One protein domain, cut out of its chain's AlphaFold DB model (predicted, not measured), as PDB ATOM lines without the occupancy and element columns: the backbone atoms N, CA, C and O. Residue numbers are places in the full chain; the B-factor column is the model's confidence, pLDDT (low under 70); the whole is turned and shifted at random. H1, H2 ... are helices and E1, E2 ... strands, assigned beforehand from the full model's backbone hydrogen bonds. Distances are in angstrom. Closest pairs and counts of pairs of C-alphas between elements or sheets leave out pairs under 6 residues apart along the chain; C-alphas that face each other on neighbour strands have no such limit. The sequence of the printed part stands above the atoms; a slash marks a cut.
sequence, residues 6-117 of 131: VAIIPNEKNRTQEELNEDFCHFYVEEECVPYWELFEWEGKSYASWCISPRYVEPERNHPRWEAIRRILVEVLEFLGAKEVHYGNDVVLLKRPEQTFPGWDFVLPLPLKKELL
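This is residues 6 to 117 of the 131 residues of an uncharacterized protein of Desulfuromonadales bacterium C00003096 (UniProt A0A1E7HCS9). A small, strongly twisted wall of four antiparallel strands has E1 and E3 in its middle, with helix H2 running past these two and the short helix H1 beside the edge strand E2. After E4 a long stretch without a named element, residues 90 to 117, loops out, so that residues 99 to 104 stick out, and then folds back towards H2. The printed part has 112 residues, with two named helices and four named strands in the order E1, H1, E2, E3, H2, E4; the sheet's order is E2, E3, E1, E4. The class is mixed, helices and strands, with under half of the residues in named elements. The whole is compact, with a radius of gyration of the C-alphas of 13.9 A and spans of 39 by 30 by 29 A.

E1, residues 6 to 10, begins at C-alpha 6 (13.560, -23.166, 49.681). H1 is residues 17 to 24, 10.4 A long. E2, residues 37 to 42, measures 15.8 A, and E3, residues 45 to 52, measures 22.9 A. H2, residues 64 to 80, is the longest helix at 24.5 A and begins at C-alpha 64 (20.866, -30.385, 34.494). E4, residues 86 to 89, ends at C-alpha 89 (10.528, -27.039, 49.889).

E2 and E3 form a hairpin at 144 degrees, with N 38 and O 49 at 2.8 A. E3 and E1 are antiparallel at 155 degrees, with N 50 and O 7 at 2.7 A. E1 and E4 are antiparallel at 163 degrees, with N 8 and O 86 at 2.8 A. These pairs are within hydrogen-bond range. The edge strands E2 and E4 are apart. E1, H1, E2 and E3, H2, E4 are split strand-helix-strand units, two strands running the same way with another between them in the sheet; both crossovers are right-handed. H1 is on the sheet but only grazes it with residues 17 to 24; its closest C-alphas to E2 are Gln 17 and Leu 39, 6.1 A apart. H2 is on the sheet and only grazes it with residues 69 to 80; its closest C-alphas to E1 are Leu 77 and Ile 9, 7.1 A apart. H1 and H2 are close but not clearly touching, the closest C-alphas, of Phe 24 and Val 76, being 7.9 A apart; they run opposite ways at a steep tilt of 43 degrees. Every O i to N i+4 pair is within hydrogen-bond range in H1, and 12 of 13 are in H2.

The two C-alphas farthest apart, of Asn 62 and Pro 102, are 39.8 A apart. The printed part has no cut. The links H1 to E2 and E3 to H2 are long. Mean pLDDT of the printed part is 82.3; residues 26 to 35, 53 to 56 and 61 are under 70.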
ATOM      1  N   VAL A   6      13.081 -24.070  48.628       87.94
ATOM      2  CA  VAL A   6      13.560 -23.166  49.681       87.94
ATOM      3  C   VAL A   6      15.014 -23.508  49.979       87.94
ATOM      4  O   VAL A   6      15.309 -24.637  50.374       87.94
ATOM      5  N   ALA A   7      15.913 -22.544  49.786       90.81
ATOM      6  CA  ALA A   7      17.313 -22.637  50.178       90.81
ATOM      7  C   ALA A   7      17.622 -21.557  51.217       90.81
ATOM      8  O   ALA A   7      17.296 -20.396  51.010       90.81
ATOM      9  N   ILE A   8      18.236 -21.930  52.333       93.69
ATOM     10  CA  ILE A   8      18.605 -21.024  53.421       93.69
ATOM     11  C   ILE A   8      20.108 -21.144  53.646       93.69
ATOM     12  O   ILE A   8      20.625 -22.243  53.838       93.69
ATOM     13  N   ILE A   9      20.803 -20.014  53.624       95.25
ATOM     14  CA  ILE A   9      22.261 -19.935  53.693       95.25
ATOM     15  C   ILE A   9      22.645 -18.987  54.834       95.25
ATOM     16  O   ILE A   9      22.114 -17.876  54.887       95.25
ATOM     17  N   PRO A  10      23.550 -19.371  55.750       96.56
ATOM     18  CA  PRO A  10      24.080 -18.442  56.743       96.56
ATOM     19  C   PRO A  10      24.736 -17.216  56.090       96.56
ATOM     20  O   PRO A  10      25.454 -17.329  55.101       96.56
ATOM     21  N   ASN A  11      24.527 -16.033  56.657       96.44
ATOM     22  CA  ASN A  11      25.148 -14.795  56.196       96.44
ATOM     23  C   ASN A  11      26.371 -14.449  57.066       96.44
ATOM     24  O   ASN A  11      26.349 -13.508  57.859       96.44
ATOM     25  N   GLU A  12      27.441 -15.240  56.957       96.12
ATOM     26  CA  GLU A  12      28.624 -15.123  57.832       96.12
ATOM     27  C   GLU A  12      29.400 -13.810  57.643       96.12
ATOM     28  O   GLU A  12      30.005 -13.291  58.583       96.12
ATOM     29  N   LYS A  13      29.363 -13.246  56.432       96.25
ATOM     30  CA  LYS A  13      29.974 -11.953  56.098       96.25
ATOM     31  C   LYS A  13      29.091 -10.751  56.445       96.25
ATOM     32  O   LYS A  13      29.552  -9.627  56.264       96.25
ATOM     33  N   ASN A  14      27.881 -10.965  56.974       94.81
ATOM     34  CA  ASN A  14      26.908  -9.912  57.294       94.81
ATOM     35  C   ASN A  14      26.615  -8.993  56.097       94.81
ATOM     36  O   ASN A  14      26.579  -7.771  56.236       94.81
ATOM     37  N   ARG A  15      26.432  -9.595  54.918       95.31
ATOM     38  CA  ARG A  15      26.008  -8.891  53.708       95.31
ATOM     39  C   ARG A  15      24.644  -8.256  53.901       95.31
ATOM     40  O   ARG A  15      23.805  -8.828  54.599       95.31
ATOM     41  N   THR A  16      24.419  -7.099  53.294       93.38
ATOM     42  CA  THR A  16      23.116  -6.432  53.351       93.38
ATOM     43  C   THR A  16      22.162  -6.965  52.285       93.38
ATOM     44  O   THR A  16      22.560  -7.656  51.344       93.38
ATOM     45  N   GLN A  17      20.875  -6.651  52.445       89.94
ATOM     46  CA  GLN A  17      19.851  -7.026  51.471       89.94
ATOM     47  C   GLN A  17      20.121  -6.357  50.118       89.94
ATOM     48  O   GLN A  17      19.878  -6.958  49.075       89.94
ATOM     49  N   GLU A  18      20.633  -5.127  50.138       87.94
ATOM     50  CA  GLU A  18      21.025  -4.370  48.955       87.94
ATOM     51  C   GLU A  18      22.185  -5.047  48.226       87.94
ATOM     52  O   GLU A  18      22.042  -5.321  47.041       87.94
ATOM     53  N   GLU A  19      23.276  -5.400  48.922       90.56
ATOM     54  CA  GLU A  19      24.421  -6.078  48.290       90.56
ATOM     55  C   GLU A  19      24.001  -7.422  47.668       90.56
ATOM     56  O   GLU A  19      24.396  -7.759  46.555       90.56
ATOM     57  N   LEU A  20      23.160  -8.191  48.371       88.88
ATOM     58  CA  LEU A  20      22.659  -9.473  47.875       88.88
ATOM     59  C   LEU A  20      21.761  -9.303  46.640       88.88
ATOM     60  O   LEU A  20      21.819 -10.109  45.713       88.88
ATOM     61  N   ASN A  21      20.940  -8.253  46.610       84.56
ATOM     62  CA  ASN A  21      20.094  -7.957  45.460       84.56
ATOM     63  C   ASN A  21      20.900  -7.431  44.268       84.56
ATOM     64  O   ASN A  21      20.566  -7.763  43.137       84.56
ATOM     65  N   GLU A  22      21.937  -6.624  44.491       83.38
ATOM     66  CA  GLU A  22      22.786  -6.105  43.414       83.38
ATOM     67  C   GLU A  22      23.493  -7.232  42.652       83.38
ATOM     68  O   GLU A  22      23.520  -7.208  41.420       83.38
ATOM     69  N   ASP A  23      23.993  -8.242  43.369       85.06
ATOM     70  CA  ASP A  23      24.766  -9.330  42.764       85.06
ATOM     71  C   ASP A  23      23.891 -10.488  42.248       85.06
ATOM     72  O   ASP A  23      24.260 -11.146  41.272       85.06
ATOM     73  N   PHE A  24      22.728 -10.745  42.865       82.44
ATOM     74  CA  PHE A  24      21.948 -11.970  42.611       82.44
ATOM     75  C   PHE A  24      20.478 -11.753  42.232       82.44
ATOM     76  O   PHE A  24      19.759 -12.734  42.020       82.44
ATOM     77  N   CYS A  25      20.004 -10.509  42.112       71.44
ATOM     78  CA  CYS A  25      18.675 -10.227  41.568       71.44
ATOM     79  C   CYS A  25      18.764  -9.970  40.056       71.44
ATOM     80  O   CYS A  25      19.373  -8.999  39.603       71.44
ATOM     81  N   HIS A  26      18.125 -10.817  39.247       57.53
ATOM     82  CA  HIS A  26      18.005 -10.592  37.808       57.53
ATOM     83  C   HIS A  26      16.694  -9.840  37.505       57.53
ATOM     84  O   HIS A  26      15.618 -10.373  37.709       57.53
ATOM     85  N   PHE A  27      16.823  -8.581  37.066       51.31
ATOM     86  CA  PHE A  27      15.838  -7.649  36.474       51.31
ATOM     87  C   PHE A  27      14.319  -7.944  36.520       51.31
ATOM     88  O   PHE A  27      13.825  -8.971  36.073       51.31
ATOM     89  N   TYR A  28      13.566  -6.887  36.856       45.09
ATOM     90  CA  TYR A  28      12.126  -6.737  36.626       45.09
ATOM     91  C   TYR A  28      11.773  -6.817  35.131       45.09
ATOM     92  O   TYR A  28      12.007  -5.866  34.381       45.09
ATOM     93  N   VAL A  29      11.141  -7.909  34.711       40.78
ATOM     94  CA  VAL A  29      10.379  -7.968  33.460       40.78
ATOM     95  C   VAL A  29       8.910  -8.132  33.848       40.78
ATOM     96  O   VAL A  29       8.562  -9.084  34.531       40.78
ATOM     97  N   GLU A  30       8.067  -7.172  33.458       42.97
ATOM     98  CA  GLU A  30       6.597  -7.303  33.463       42.97
ATOM     99  C   GLU A  30       5.957  -7.793  34.786       42.97
ATOM    100  O   GLU A  30       5.177  -8.735  34.801       42.97
ATOM    101  N   GLU A  31       6.239  -7.105  35.900       46.12
ATOM    102  CA  GLU A  31       5.538  -7.261  37.197       46.12
ATOM    103  C   GLU A  31       5.735  -8.585  37.969       46.12
ATOM    104  O   GLU A  31       5.239  -8.690  39.092       46.12
ATOM    105  N   GLU A  32       6.528  -9.545  37.480       43.91
ATOM    106  CA  GLU A  32       6.861 -10.764  38.236       43.91
ATOM    107  C   GLU A  32       8.337 -10.783  38.672       43.91
ATOM    108  O   GLU A  32       9.271 -10.733  37.875       43.91
ATOM    109  N   CYS A  33       8.548 -10.803  39.993       43.78
ATOM    110  CA  CYS A  33       9.866 -10.864  40.618       43.78
ATOM    111  C   CYS A  33      10.324 -12.319  40.704       43.78
ATOM    112  O   CYS A  33       9.734 -13.109  41.447       43.78
ATOM    113  N   VAL A  34      11.394 -12.660  39.989       53.41
ATOM    114  CA  VAL A  34      12.041 -13.958  40.122       53.41
ATOM    115  C   VAL A  34      13.566 -13.817  40.005       53.41
ATOM    116  O   VAL A  34      14.036 -13.292  39.001       53.41
ATOM    117  N   PRO A  35      14.377 -14.328  40.949       61.50
ATOM    118  CA  PRO A  35      14.057 -14.793  42.294       61.50
ATOM    119  C   PRO A  35      14.555 -13.822  43.386       61.50
ATOM    120  O   PRO A  35      15.688 -13.350  43.371       61.50
ATOM    121  N   TYR A  36      13.706 -13.546  44.376       72.12
ATOM    122  CA  TYR A  36      14.048 -12.661  45.490       72.12
ATOM    123  C   TYR A  36      14.766 -13.440  46.597       72.12
ATOM    124  O   TYR A  36      14.253 -14.446  47.104       72.12
ATOM    125  N   TRP A  37      15.956 -12.972  46.955       86.69
ATOM    126  CA  TRP A  37      16.632 -13.367  48.183       86.69
ATOM    127  C   TRP A  37      16.111 -12.523  49.342       86.69
ATOM    128  O   TRP A  37      16.012 -11.311  49.216       86.69
ATOM    129  N   GLU A  38      15.825 -13.134  50.484       89.69
ATOM    130  CA  GLU A  38      15.389 -12.442  51.697       89.69
ATOM    131  C   GLU A  38      16.365 -12.694  52.830       89.69
ATOM    132  O   GLU A  38      16.564 -13.842  53.231       89.69
ATOM    133  N   LEU A  39      16.919 -11.628  53.399       93.19
ATOM    134  CA  LEU A  39      17.615 -11.731  54.668       93.19
ATOM    135  C   LEU A  39      16.619 -11.848  55.824       93.19
ATOM    136  O   LEU A  39      15.590 -11.173  55.863       93.19
ATOM    137  N   PHE A  40      16.944 -12.694  56.793       93.81
ATOM    138  CA  PHE A  40      16.211 -12.804  58.046       93.81
ATOM    139  C   PHE A  40      17.152 -13.156  59.197       93.81
ATOM    140  O   PHE A  40      18.274 -13.622  58.991       93.81
ATOM    141  N   GLU A  41      16.680 -12.943  60.422       93.88
ATOM    142  CA  GLU A  41      17.397 -13.329  61.633       93.88
ATOM    143  C   GLU A  41      16.712 -14.507  62.321       93.88
ATOM    144  O   GLU A  41      15.487 -14.562  62.441       93.88
ATOM    145  N   TRP A  42      17.510 -15.454  62.803       93.12
ATOM    146  CA  TRP A  42      17.037 -16.559  63.626       93.12
ATOM    147  C   TRP A  42      18.124 -16.967  64.621       93.12
ATOM    148  O   TRP A  42      19.298 -17.063  64.269       93.12
ATOM    149  N   GLU A  43      17.748 -17.143  65.890       92.06
ATOM    150  CA  GLU A  43      18.683 -17.446  66.990       92.06
ATOM    151  C   GLU A  43      19.917 -16.513  67.047       92.06
ATOM    152  O   GLU A  43      21.033 -16.937  67.346       92.06
ATOM    153  N   GLY A  44      19.727 -15.222  66.745       92.44
ATOM    154  CA  GLY A  44      20.794 -14.212  66.775       92.44
ATOM    155  C   GLY A  44      21.806 -14.306  65.626       92.44
ATOM    156  O   GLY A  44      22.876 -13.705  65.711       92.44
ATOM    157  N   LYS A  45      21.494 -15.062  64.568       94.00
ATOM    158  CA  LYS A  45      22.293 -15.163  63.340       94.00
ATOM    159  C   LYS A  45      21.499 -14.655  62.141       94.00
ATOM    160  O   LYS A  45      20.286 -14.840  62.087       94.00
ATOM    161  N   SER A  46      22.198 -14.059  61.177       95.56
ATOM    162  CA  SER A  46      21.627 -13.639  59.894       95.56
ATOM    163  C   SER A  46      21.700 -14.778  58.876       95.56
ATOM    164  O   SER A  46      22.700 -15.498  58.803       95.56
ATOM    165  N   TYR A  47      20.647 -14.923  58.079       95.88
ATOM    166  CA  TYR A  47      20.528 -15.904  57.007       95.88
ATOM    167  C   TYR A  47      19.955 -15.243  55.760       95.88
ATOM    168  O   TYR A  47      19.140 -14.332  55.862       95.88
ATOM    169  N   ALA A  48      20.336 -15.753  54.597       94.12
ATOM    170  CA  ALA A  48      19.712 -15.461  53.321       94.12
ATOM    171  C   ALA A  48      18.821 -16.636  52.909       94.12
ATOM    172  O   ALA A  48      19.286 -17.771  52.816       94.12
ATOM    173  N   SER A  49      17.543 -16.370  52.666       92.06
ATOM    174  CA  SER A  49      16.592 -17.327  52.116       92.06
ATOM    175  C   SER A  49      16.363 -17.042  50.643       92.06
ATOM    176  O   SER A  49      16.073 -15.918  50.254       92.06
ATOM    177  N   TRP A  50      16.364 -18.090  49.839       88.56
ATOM    178  CA  TRP A  50      15.996 -18.068  48.440       88.56
ATOM    179  C   TRP A  50      14.804 -18.973  48.213       88.56
ATOM    180  O   TRP A  50      14.799 -20.127  48.645       88.56
ATOM    181  N   CYS A  51      13.792 -18.457  47.519       82.25
ATOM    182  CA  CYS A  51      12.677 -19.273  47.080       82.25
ATOM    183  C   CYS A  51      12.438 -19.139  45.590       82.25
ATOM    184  O   CYS A  51      12.286 -18.032  45.079       82.25
ATOM    185  N   ILE A  52      12.303 -20.285  44.928       76.62
ATOM    186  CA  ILE A  52      12.215 -20.358  43.474       76.62
ATOM    187  C   ILE A  52      11.038 -21.234  43.063       76.62
ATOM    188  O   ILE A  52      10.862 -22.352  43.565       76.62
ATOM    189  N   SER A  53      10.280 -20.723  42.100       68.69
ATOM    190  CA  SER A  53       9.354 -21.474  41.254       68.69
ATOM    191  C   SER A  53      10.063 -21.787  39.928       68.69
ATOM    192  O   SER A  53      10.914 -21.001  39.535       68.69
ATOM    193  N   PRO A  54       9.746 -22.868  39.187       61.25
ATOM    194  CA  PRO A  54       8.715 -23.875  39.445       61.25
ATOM    195  C   PRO A  54       9.256 -25.249  39.902       61.25
ATOM    196  O   PRO A  54      10.246 -25.731  39.376       61.25
ATOM    197  N   ARG A  55       8.505 -25.961  40.759       64.56
ATOM    198  CA  ARG A  55       8.641 -27.396  41.131       64.56
ATOM    199  C   ARG A  55       9.983 -27.817  41.753       64.56
ATOM    200  O   ARG A  55      11.007 -27.816  41.077       64.56
ATOM    201  N   TYR A  56       9.914 -28.292  43.002       65.06
ATOM    202  CA  TYR A  56      10.998 -28.975  43.720       65.06
ATOM    203  C   TYR A  56      11.816 -29.901  42.811       65.06
ATOM    204  O   TYR A  56      11.266 -30.780  42.144       65.06
ATOM    205  N   VAL A  57      13.130 -29.685  42.820       74.81
ATOM    206  CA  VAL A  57      14.132 -30.553  42.200       74.81
ATOM    207  C   VAL A  57      14.882 -31.228  43.334       74.81
ATOM    208  O   VAL A  57      15.375 -30.545  44.239       74.81
ATOM    209  N   GLU A  58      14.938 -32.555  43.299       79.06
ATOM    210  CA  GLU A  58      15.741 -33.307  44.254       79.06
ATOM    211  C   GLU A  58      17.233 -33.055  43.972       79.06
ATOM    212  O   GLU A  58      17.641 -33.088  42.810       79.06
ATOM    213  N   PRO A  59      18.050 -32.763  45.000       81.25
ATOM    214  CA  PRO A  59      19.483 -32.567  44.826       81.25
ATOM    215  C   PRO A  59      20.169 -33.836  44.306       81.25
ATOM    216  O   PRO A  59      20.417 -34.776  45.062       81.25
ATOM    217  N   GLU A  60      20.506 -33.857  43.019       81.62
ATOM    218  CA  GLU A  60      21.118 -35.007  42.357       81.62
ATOM    219  C   GLU A  60      22.225 -34.548  41.404       81.62
ATOM    220  O   GLU A  60      22.011 -33.709  40.526       81.62
ATOM    221  N   ARG A  61      23.427 -35.116  41.571       69.19
ATOM    222  CA  ARG A  61      24.546 -34.874  40.652       69.19
ATOM    223  C   ARG A  61      24.138 -35.263  39.235       69.19
ATOM    224  O   ARG A  61      23.516 -36.302  39.031       69.19
ATOM    225  N   ASN A  62      24.560 -34.470  38.258       72.38
ATOM    226  CA  ASN A  62      24.253 -34.664  36.840       72.38
ATOM    227  C   ASN A  62      22.799 -34.414  36.425       72.38
ATOM    228  O   ASN A  62      22.473 -34.618  35.256       72.38
ATOM    229  N   HIS A  63      21.927 -33.942  37.321       80.81
ATOM    230  CA  HIS A  63      20.626 -33.433  36.908       80.81
ATOM    231  C   HIS A  63      20.805 -31.993  36.383       80.81
ATOM    232  O   HIS A  63      21.132 -31.107  37.176       80.81
ATOM    233  N   PRO A  64      20.551 -31.692  35.093       79.25
ATOM    234  CA  PRO A  64      20.866 -30.385  34.494       79.25
ATOM    235  C   PRO A  64      20.260 -29.191  35.240       79.25
ATOM    236  O   PRO A  64      20.887 -28.146  35.402       79.25
ATOM    237  N   ARG A  65      19.038 -29.369  35.748       78.75
ATOM    238  CA  ARG A  65      18.348 -28.376  36.574       78.75
ATOM    239  C   ARG A  65      18.959 -28.175  37.960       78.75
ATOM    240  O   ARG A  65      18.978 -27.052  38.456       78.75
ATOM    241  N   TRP A  66      19.446 -29.250  38.582       84.44
ATOM    242  CA  TRP A  66      20.152 -29.155  39.854       84.44
ATOM    243  C   TRP A  66      21.489 -28.451  39.662       84.44
ATOM    244  O   TRP A  66      21.800 -27.569  40.442       84.44
ATOM    245  N   GLU A  67      22.238 -28.765  38.603       83.19
ATOM    246  CA  GLU A  67      23.513 -28.094  38.312       83.19
ATOM    247  C   GLU A  67      23.334 -26.579  38.118       83.19
ATOM    248  O   GLU A  67      24.140 -25.791  38.613       83.19
ATOM    249  N   ALA A  68      22.230 -26.151  37.496       81.75
ATOM    250  CA  ALA A  68      21.892 -24.734  37.385       81.75
ATOM    251  C   ALA A  68      21.645 -24.075  38.760       81.75
ATOM    252  O   ALA A  68      22.192 -23.011  39.046       81.75
ATOM    253  N   ILE A  69      20.862 -24.721  39.634       85.94
ATOM    254  CA  ILE A  69      20.605 -24.253  41.009       85.94
ATOM    255  C   ILE A  69      21.903 -24.243  41.825       85.94
ATOM    256  O   ILE A  69      22.232 -23.252  42.471       85.94
ATOM    257  N   ARG A  70      22.659 -25.340  41.772       86.62
ATOM    258  CA  ARG A  70      23.923 -25.560  42.474       86.62
ATOM    259  C   ARG A  70      24.942 -24.491  42.124       86.62
ATOM    260  O   ARG A  70      25.596 -23.988  43.031       86.62
ATOM    261  N   ARG A  71      25.045 -24.099  40.852       86.00
ATOM    262  CA  ARG A  71      25.919 -23.004  40.427       86.00
ATOM    263  C   ARG A  71      25.617 -21.708  41.188       86.00
ATOM    264  O   ARG A  71      26.528 -21.138  41.776       86.00
ATOM    265  N   ILE A  72      24.348 -21.302  41.248       87.31
ATOM    266  CA  ILE A  72      23.931 -20.094  41.981       87.31
ATOM    267  C   ILE A  72      24.198 -20.253  43.481       87.31
ATOM    268  O   ILE A  72      24.723 -19.343  44.115       87.31
ATOM    269  N   LEU A  73      23.896 -21.421  44.057       90.12
ATOM    270  CA  LEU A  73      24.165 -21.691  45.472       90.12
ATOM    271  C   LEU A  73      25.658 -21.577  45.813       90.12
ATOM    272  O   LEU A  73      25.989 -21.031  46.860       90.12
ATOM    273  N   VAL A  74      26.553 -22.067  44.952       90.12
ATOM    274  CA  VAL A  74      28.010 -21.964  45.143       90.12
ATOM    275  C   VAL A  74      28.470 -20.506  45.095       90.12
ATOM    276  O   VAL A  74      29.215 -20.078  45.976       90.12
ATOM    277  N   GLU A  75      27.993 -19.734  44.117       90.44
ATOM    278  CA  GLU A  75      28.321 -18.307  43.989       90.44
ATOM    279  C   GLU A  75      27.839 -17.514  45.223       90.44
ATOM    280  O   GLU A  75      28.591 -16.727  45.806       90.44
ATOM    281  N   VAL A  76      26.622 -17.787  45.704       91.62
ATOM    282  CA  VAL A  76      26.064 -17.122  46.892       91.62
ATOM    283  C   VAL A  76      26.753 -17.565  48.184       91.62
ATOM    284  O   VAL A  76      26.995 -16.733  49.059       91.62
ATOM    285  N   LEU A  77      27.125 -18.843  48.320       93.50
ATOM    286  CA  LEU A  77      27.926 -19.326  49.450       93.50
ATOM    287  C   LEU A  77      29.237 -18.547  49.566       93.50
ATOM    288  O   LEU A  77      29.585 -18.080  50.652       93.50
ATOM    289  N   GLU A  78      29.947 -18.364  48.452       92.88
ATOM    290  CA  GLU A  78      31.182 -17.583  48.424       92.88
ATOM    291  C   GLU A  78      30.924 -16.118  48.806       92.88
ATOM    292  O   GLU A  78      31.641 -15.551  49.646       92.88
ATOM    293  N   PHE A  79      29.871 -15.517  48.251       93.94
ATOM    294  CA  PHE A  79      29.489 -14.133  48.516       93.94
ATOM    295  C   PHE A  79      29.141 -13.867  49.989       93.94
ATOM    296  O   PHE A  79      29.648 -12.899  50.574       93.94
ATOM    297  N   LEU A  80      28.340 -14.749  50.598       95.44
ATOM    298  CA  LEU A  80      27.920 -14.704  52.004       95.44
ATOM    299  C   LEU A  80      28.995 -15.230  52.966       95.44
ATOM    300  O   LEU A  80      28.934 -14.969  54.165       95.44
ATOM    301  N   GLY A  81      30.008 -15.934  52.451       94.81
ATOM    302  CA  GLY A  81      31.089 -16.535  53.232       94.81
ATOM    303  C   GLY A  81      30.706 -17.820  53.963       94.81
ATOM    304  O   GLY A  81      31.446 -18.234  54.847       94.81
ATOM    305  N   ALA A  82      29.587 -18.442  53.601       94.19
ATOM    306  CA  ALA A  82      29.089 -19.654  54.233       94.19
ATOM    307  C   ALA A  82      29.631 -20.931  53.581       94.19
ATOM    308  O   ALA A  82      30.163 -20.936  52.471       94.19
ATOM    309  N   LYS A  83      29.485 -22.049  54.300       91.88
ATOM    310  CA  LYS A  83      29.902 -23.392  53.850       91.88
ATOM    311  C   LYS A  83      28.764 -24.407  53.807       91.88
ATOM    312  O   LYS A  83      29.008 -25.582  53.531       91.88
ATOM    313  N   GLU A  84      27.551 -23.979  54.124       93.38
ATOM    314  CA  GLU A  84      26.380 -24.839  54.199       93.38
ATOM    315  C   GLU A  84      25.157 -24.160  53.594       93.38
ATOM    316  O   GLU A  84      24.984 -22.947  53.685       93.38
ATOM    317  N   VAL A  85      24.311 -24.976  52.973       93.31
ATOM    318  CA  VAL A  85      22.999 -24.582  52.466       93.31
ATOM    319  C   VAL A  85      21.997 -25.551  53.059       93.31
ATOM    320  O   VAL A  85      22.141 -26.765  52.906       93.31
ATOM    321  N   HIS A  86      20.971 -25.029  53.707       92.38
ATOM    322  CA  HIS A  86      19.819 -25.807  54.129       92.38
ATOM    323  C   HIS A  86      18.791 -25.776  53.000       92.38
ATOM    324  O   HIS A  86      18.374 -24.701  52.580       92.38
ATOM    325  N   TYR A  87      18.403 -26.936  52.478       89.06
ATOM    326  CA  TYR A  87      17.606 -27.028  51.253       89.06
ATOM    327  C   TYR A  87      16.362 -27.885  51.456       89.06
ATOM    328  O   TYR A  87      16.411 -28.937  52.092       89.06
ATOM    329  N   GLY A  88      15.250 -27.461  50.866       87.19
ATOM    330  CA  GLY A  88      14.028 -28.244  50.818       87.19
ATOM    331  C   GLY A  88      12.922 -27.543  50.042       87.19
ATOM    332  O   GLY A  88      13.157 -27.036  48.946       87.19
ATOM    333  N   ASN A  89      11.702 -27.560  50.577       84.75
ATOM    334  CA  ASN A  89      10.528 -27.039  49.889       84.75
ATOM    335  C   ASN A  89       9.516 -26.335  50.797       84.75
ATOM    336  O   ASN A  89       9.460 -26.602  51.992       84.75
ATOM    337  N   ASP A  90       8.669 -25.504  50.191       78.00
ATOM    338  CA  ASP A  90       7.706 -24.638  50.881       78.00
ATOM    339  C   ASP A  90       6.468 -25.339  51.467       78.00
ATOM    340  O   ASP A  90       5.699 -24.718  52.199       78.00
ATOM    341  N   VAL A  91       6.273 -26.633  51.188       75.38
ATOM    342  CA  VAL A  91       5.219 -27.443  51.827       75.38
ATOM    343  C   VAL A  91       5.618 -27.833  53.247       75.38
ATOM    344  O   VAL A  91       4.764 -27.944  54.124       75.38
ATOM    345  N   VAL A  92       6.911 -28.070  53.466       71.69
ATOM    346  CA  VAL A  92       7.446 -28.564  54.743       71.69
ATOM    347  C   VAL A  92       8.239 -27.483  55.477       71.69
ATOM    348  O   VAL A  92       8.328 -27.516  56.701       71.69
ATOM    349  N   LEU A  93       8.819 -26.527  54.748       73.94
ATOM    350  CA  LEU A  93       9.767 -25.552  55.272       73.94
ATOM    351  C   LEU A  93       9.314 -24.138  54.954       73.94
ATOM    352  O   LEU A  93       9.014 -23.787  53.817       73.94
ATOM    353  N   LEU A  94       9.316 -23.303  55.978       74.56
ATOM    354  CA  LEU A  94       9.037 -21.889  55.822       74.56
ATOM    355  C   LEU A  94      10.328 -21.162  55.456       74.56
ATOM    356  O   LEU A  94      11.418 -21.570  55.849       74.56
ATOM    357  N   LYS A  95      10.199 -20.067  54.712       76.94
ATOM    358  CA  LYS A  95      11.349 -19.248  54.307       76.94
ATOM    359  C   LYS A  95      11.861 -18.404  55.471       76.94
ATOM    360  O   LYS A  95      13.036 -18.062  55.510       76.94
ATOM    361  N   ARG A  96      10.968 -18.045  56.406       83.94
ATOM    362  CA  ARG A  96      11.254 -17.150  57.536       83.94
ATOM    363  C   ARG A  96      10.557 -17.584  58.828       83.94
ATOM    364  O   ARG A  96       9.449 -18.124  58.756       83.94
ATOM    365  N   PRO A  97      11.125 -17.243  60.000       85.56
ATOM    366  CA  PRO A  97      10.495 -17.482  61.296       85.56
ATOM    367  C   PRO A  97       9.132 -16.810  61.454       85.56
ATOM    368  O   PRO A  97       8.246 -17.366  62.085       85.56
ATOM    369  N   GLU A  98       8.929 -15.645  60.842       83.25
ATOM    370  CA  GLU A  98       7.678 -14.876  60.954       83.25
ATOM    371  C   GLU A  98       6.500 -15.508  60.201       83.25
ATOM    372  O   GLU A  98       5.353 -15.100  60.355       83.25
ATOM    373  N   GLN A  99       6.783 -16.511  59.370       81.50
ATOM    374  CA  GLN A  99       5.783 -17.244  58.602       81.50
ATOM    375  C   GLN A  99       5.289 -18.496  59.339       81.50
ATOM    376  O   GLN A  99       4.535 -19.279  58.761       81.50
ATOM    377  N   THR A 100       5.724 -18.724  60.585       81.19
ATOM    378  CA  THR A 100       5.318 -19.895  61.366       81.19
ATOM    379  C   THR A 100       3.840 -19.873  61.707       81.19
ATOM    380  O   THR A 100       3.247 -18.851  62.056       81.19
ATOM    381  N   PHE A 101       3.223 -21.050  61.609       77.75
ATOM    382  CA  PHE A 101       1.863 -21.236  62.086       77.75
ATOM    383  C   PHE A 101       1.833 -21.149  63.617       77.75
ATOM    384  O   PHE A 101       2.766 -21.615  64.276       77.75
ATOM    385  N   PRO A 102       0.750 -20.620  64.217       76.50
ATOM    386  CA  PRO A 102       0.602 -20.608  65.665       76.50
ATOM    387  C   PRO A 102       0.804 -22.006  66.272       76.50
ATOM    388  O   PRO A 102       0.112 -22.956  65.903       76.50
ATOM    389  N   GLY A 103       1.749 -22.124  67.207       77.25
ATOM    390  CA  GLY A 103       2.093 -23.387  67.872       77.25
ATOM    391  C   GLY A 103       3.156 -24.235  67.165       77.25
ATOM    392  O   GLY A 103       3.376 -25.369  67.585       77.25
ATOM    393  N   TRP A 104       3.798 -23.714  66.117       78.81
ATOM    394  CA  TRP A 104       4.921 -24.355  65.434       78.81
ATOM    395  C   TRP A 104       6.179 -23.503  65.567       78.81
ATOM    396  O   TRP A 104       6.152 -22.303  65.294       78.81
ATOM    397  N   ASP A 105       7.287 -24.139  65.940       82.00
ATOM    398  CA  ASP A 105       8.595 -23.493  65.952       82.00
ATOM    399  C   ASP A 105       9.209 -23.515  64.552       82.00
ATOM    400  O   ASP A 105       9.096 -24.493  63.806       82.00
ATOM    401  N   PHE A 106       9.888 -22.427  64.197       85.81
ATOM    402  CA  PHE A 106      10.734 -22.414  63.015       85.81
ATOM    403  C   PHE A 106      11.968 -23.272  63.276       85.81
ATOM    404  O   PHE A 106      12.653 -23.087  64.282       85.81
ATOM    405  N   VAL A 107      12.281 -24.161  62.338       85.19
ATOM    406  CA  VAL A 107      13.501 -24.964  62.363       85.19
ATOM    407  C   VAL A 107      14.206 -24.869  61.021       85.19
ATOM    408  O   VAL A 107      13.570 -24.914  59.966       85.19
ATOM    409  N   LEU A 108      15.533 -24.768  61.061       87.62
ATOM    410  CA  LEU A 108      16.338 -24.910  59.855       87.62
ATOM    411  C   LEU A 108      16.271 -26.362  59.345       87.62
ATOM    412  O   LEU A 108      16.325 -27.297  60.151       87.62
ATOM    413  N   PRO A 109      16.188 -26.577  58.019       84.75
ATOM    414  CA  PRO A 109      16.263 -27.915  57.449       84.75
ATOM    415  C   PRO A 109      17.629 -28.562  57.687       84.75
ATOM    416  O   PRO A 109      18.591 -27.914  58.099       84.75
ATOM    417  N   LEU A 110      17.752 -29.852  57.370       87.12
ATOM    418  CA  LEU A 110      19.071 -30.479  57.335       87.12
ATOM    419  C   LEU A 110      19.942 -29.810  56.257       87.12
ATOM    420  O   LEU A 110      19.448 -29.529  55.160       87.12
ATOM    421  N   PRO A 111      21.229 -29.557  56.548       91.88
ATOM    422  CA  PRO A 111      22.142 -29.026  55.549       91.88
ATOM    423  C   PRO A 111      22.340 -30.046  54.423       91.88
ATOM    424  O   PRO A 111      22.365 -31.262  54.649       91.88
ATOM    425  N   LEU A 112      22.514 -29.549  53.199       90.69
ATOM    426  CA  LEU A 112      22.899 -30.371  52.059       90.69
ATOM    427  C   LEU A 112      24.231 -31.076  52.321       90.69
ATOM    428  O   LEU A 112      25.137 -30.555  52.975       90.69
ATOM    429  N   LYS A 113      24.376 -32.276  51.748       89.12
ATOM    430  CA  LYS A 113      25.665 -32.975  51.735       89.12
ATOM    431  C   LYS A 113      26.686 -32.122  50.979       89.12
ATOM    432  O   LYS A 113      26.385 -31.634  49.896       89.12
ATOM    433  N   LYS A 114      27.908 -32.011  51.509       85.00
ATOM    434  CA  LYS A 114      28.998 -31.215  50.906       85.00
ATOM    435  C   LYS A 114      29.264 -31.562  49.441       85.00
ATOM    436  O   LYS A 114      29.494 -30.675  48.636       85.00
ATOM    437  N   GLU A 115      29.149 -32.841  49.097       83.88
ATOM    438  CA  GLU A 115      29.282 -33.368  47.733       83.88
ATOM    439  C   GLU A 115      28.299 -32.743  46.725       83.88
ATOM    440  O   GLU A 115      28.541 -32.788  45.522       83.88
ATOM    441  N   LEU A 116      27.181 -32.181  47.188       84.19
ATOM    442  CA  LEU A 116      26.174 -31.517  46.356       84.19
ATOM    443  C   LEU A 116      26.426 -30.006  46.221       84.19
ATOM    444  O   LEU A 116      25.703 -29.339  45.490       84.19
ATOM    445  N   LEU A 117      27.435 -29.481  46.922       83.19
ATOM    446  CA  LEU A 117      27.832 -28.070  46.960       83.19
ATOM    447  C   LEU A 117      29.264 -27.850  46.440       83.19
ATOM    448  O   LEU A 117      29.803 -26.755  46.563       83.19
TER     449      LEU A 117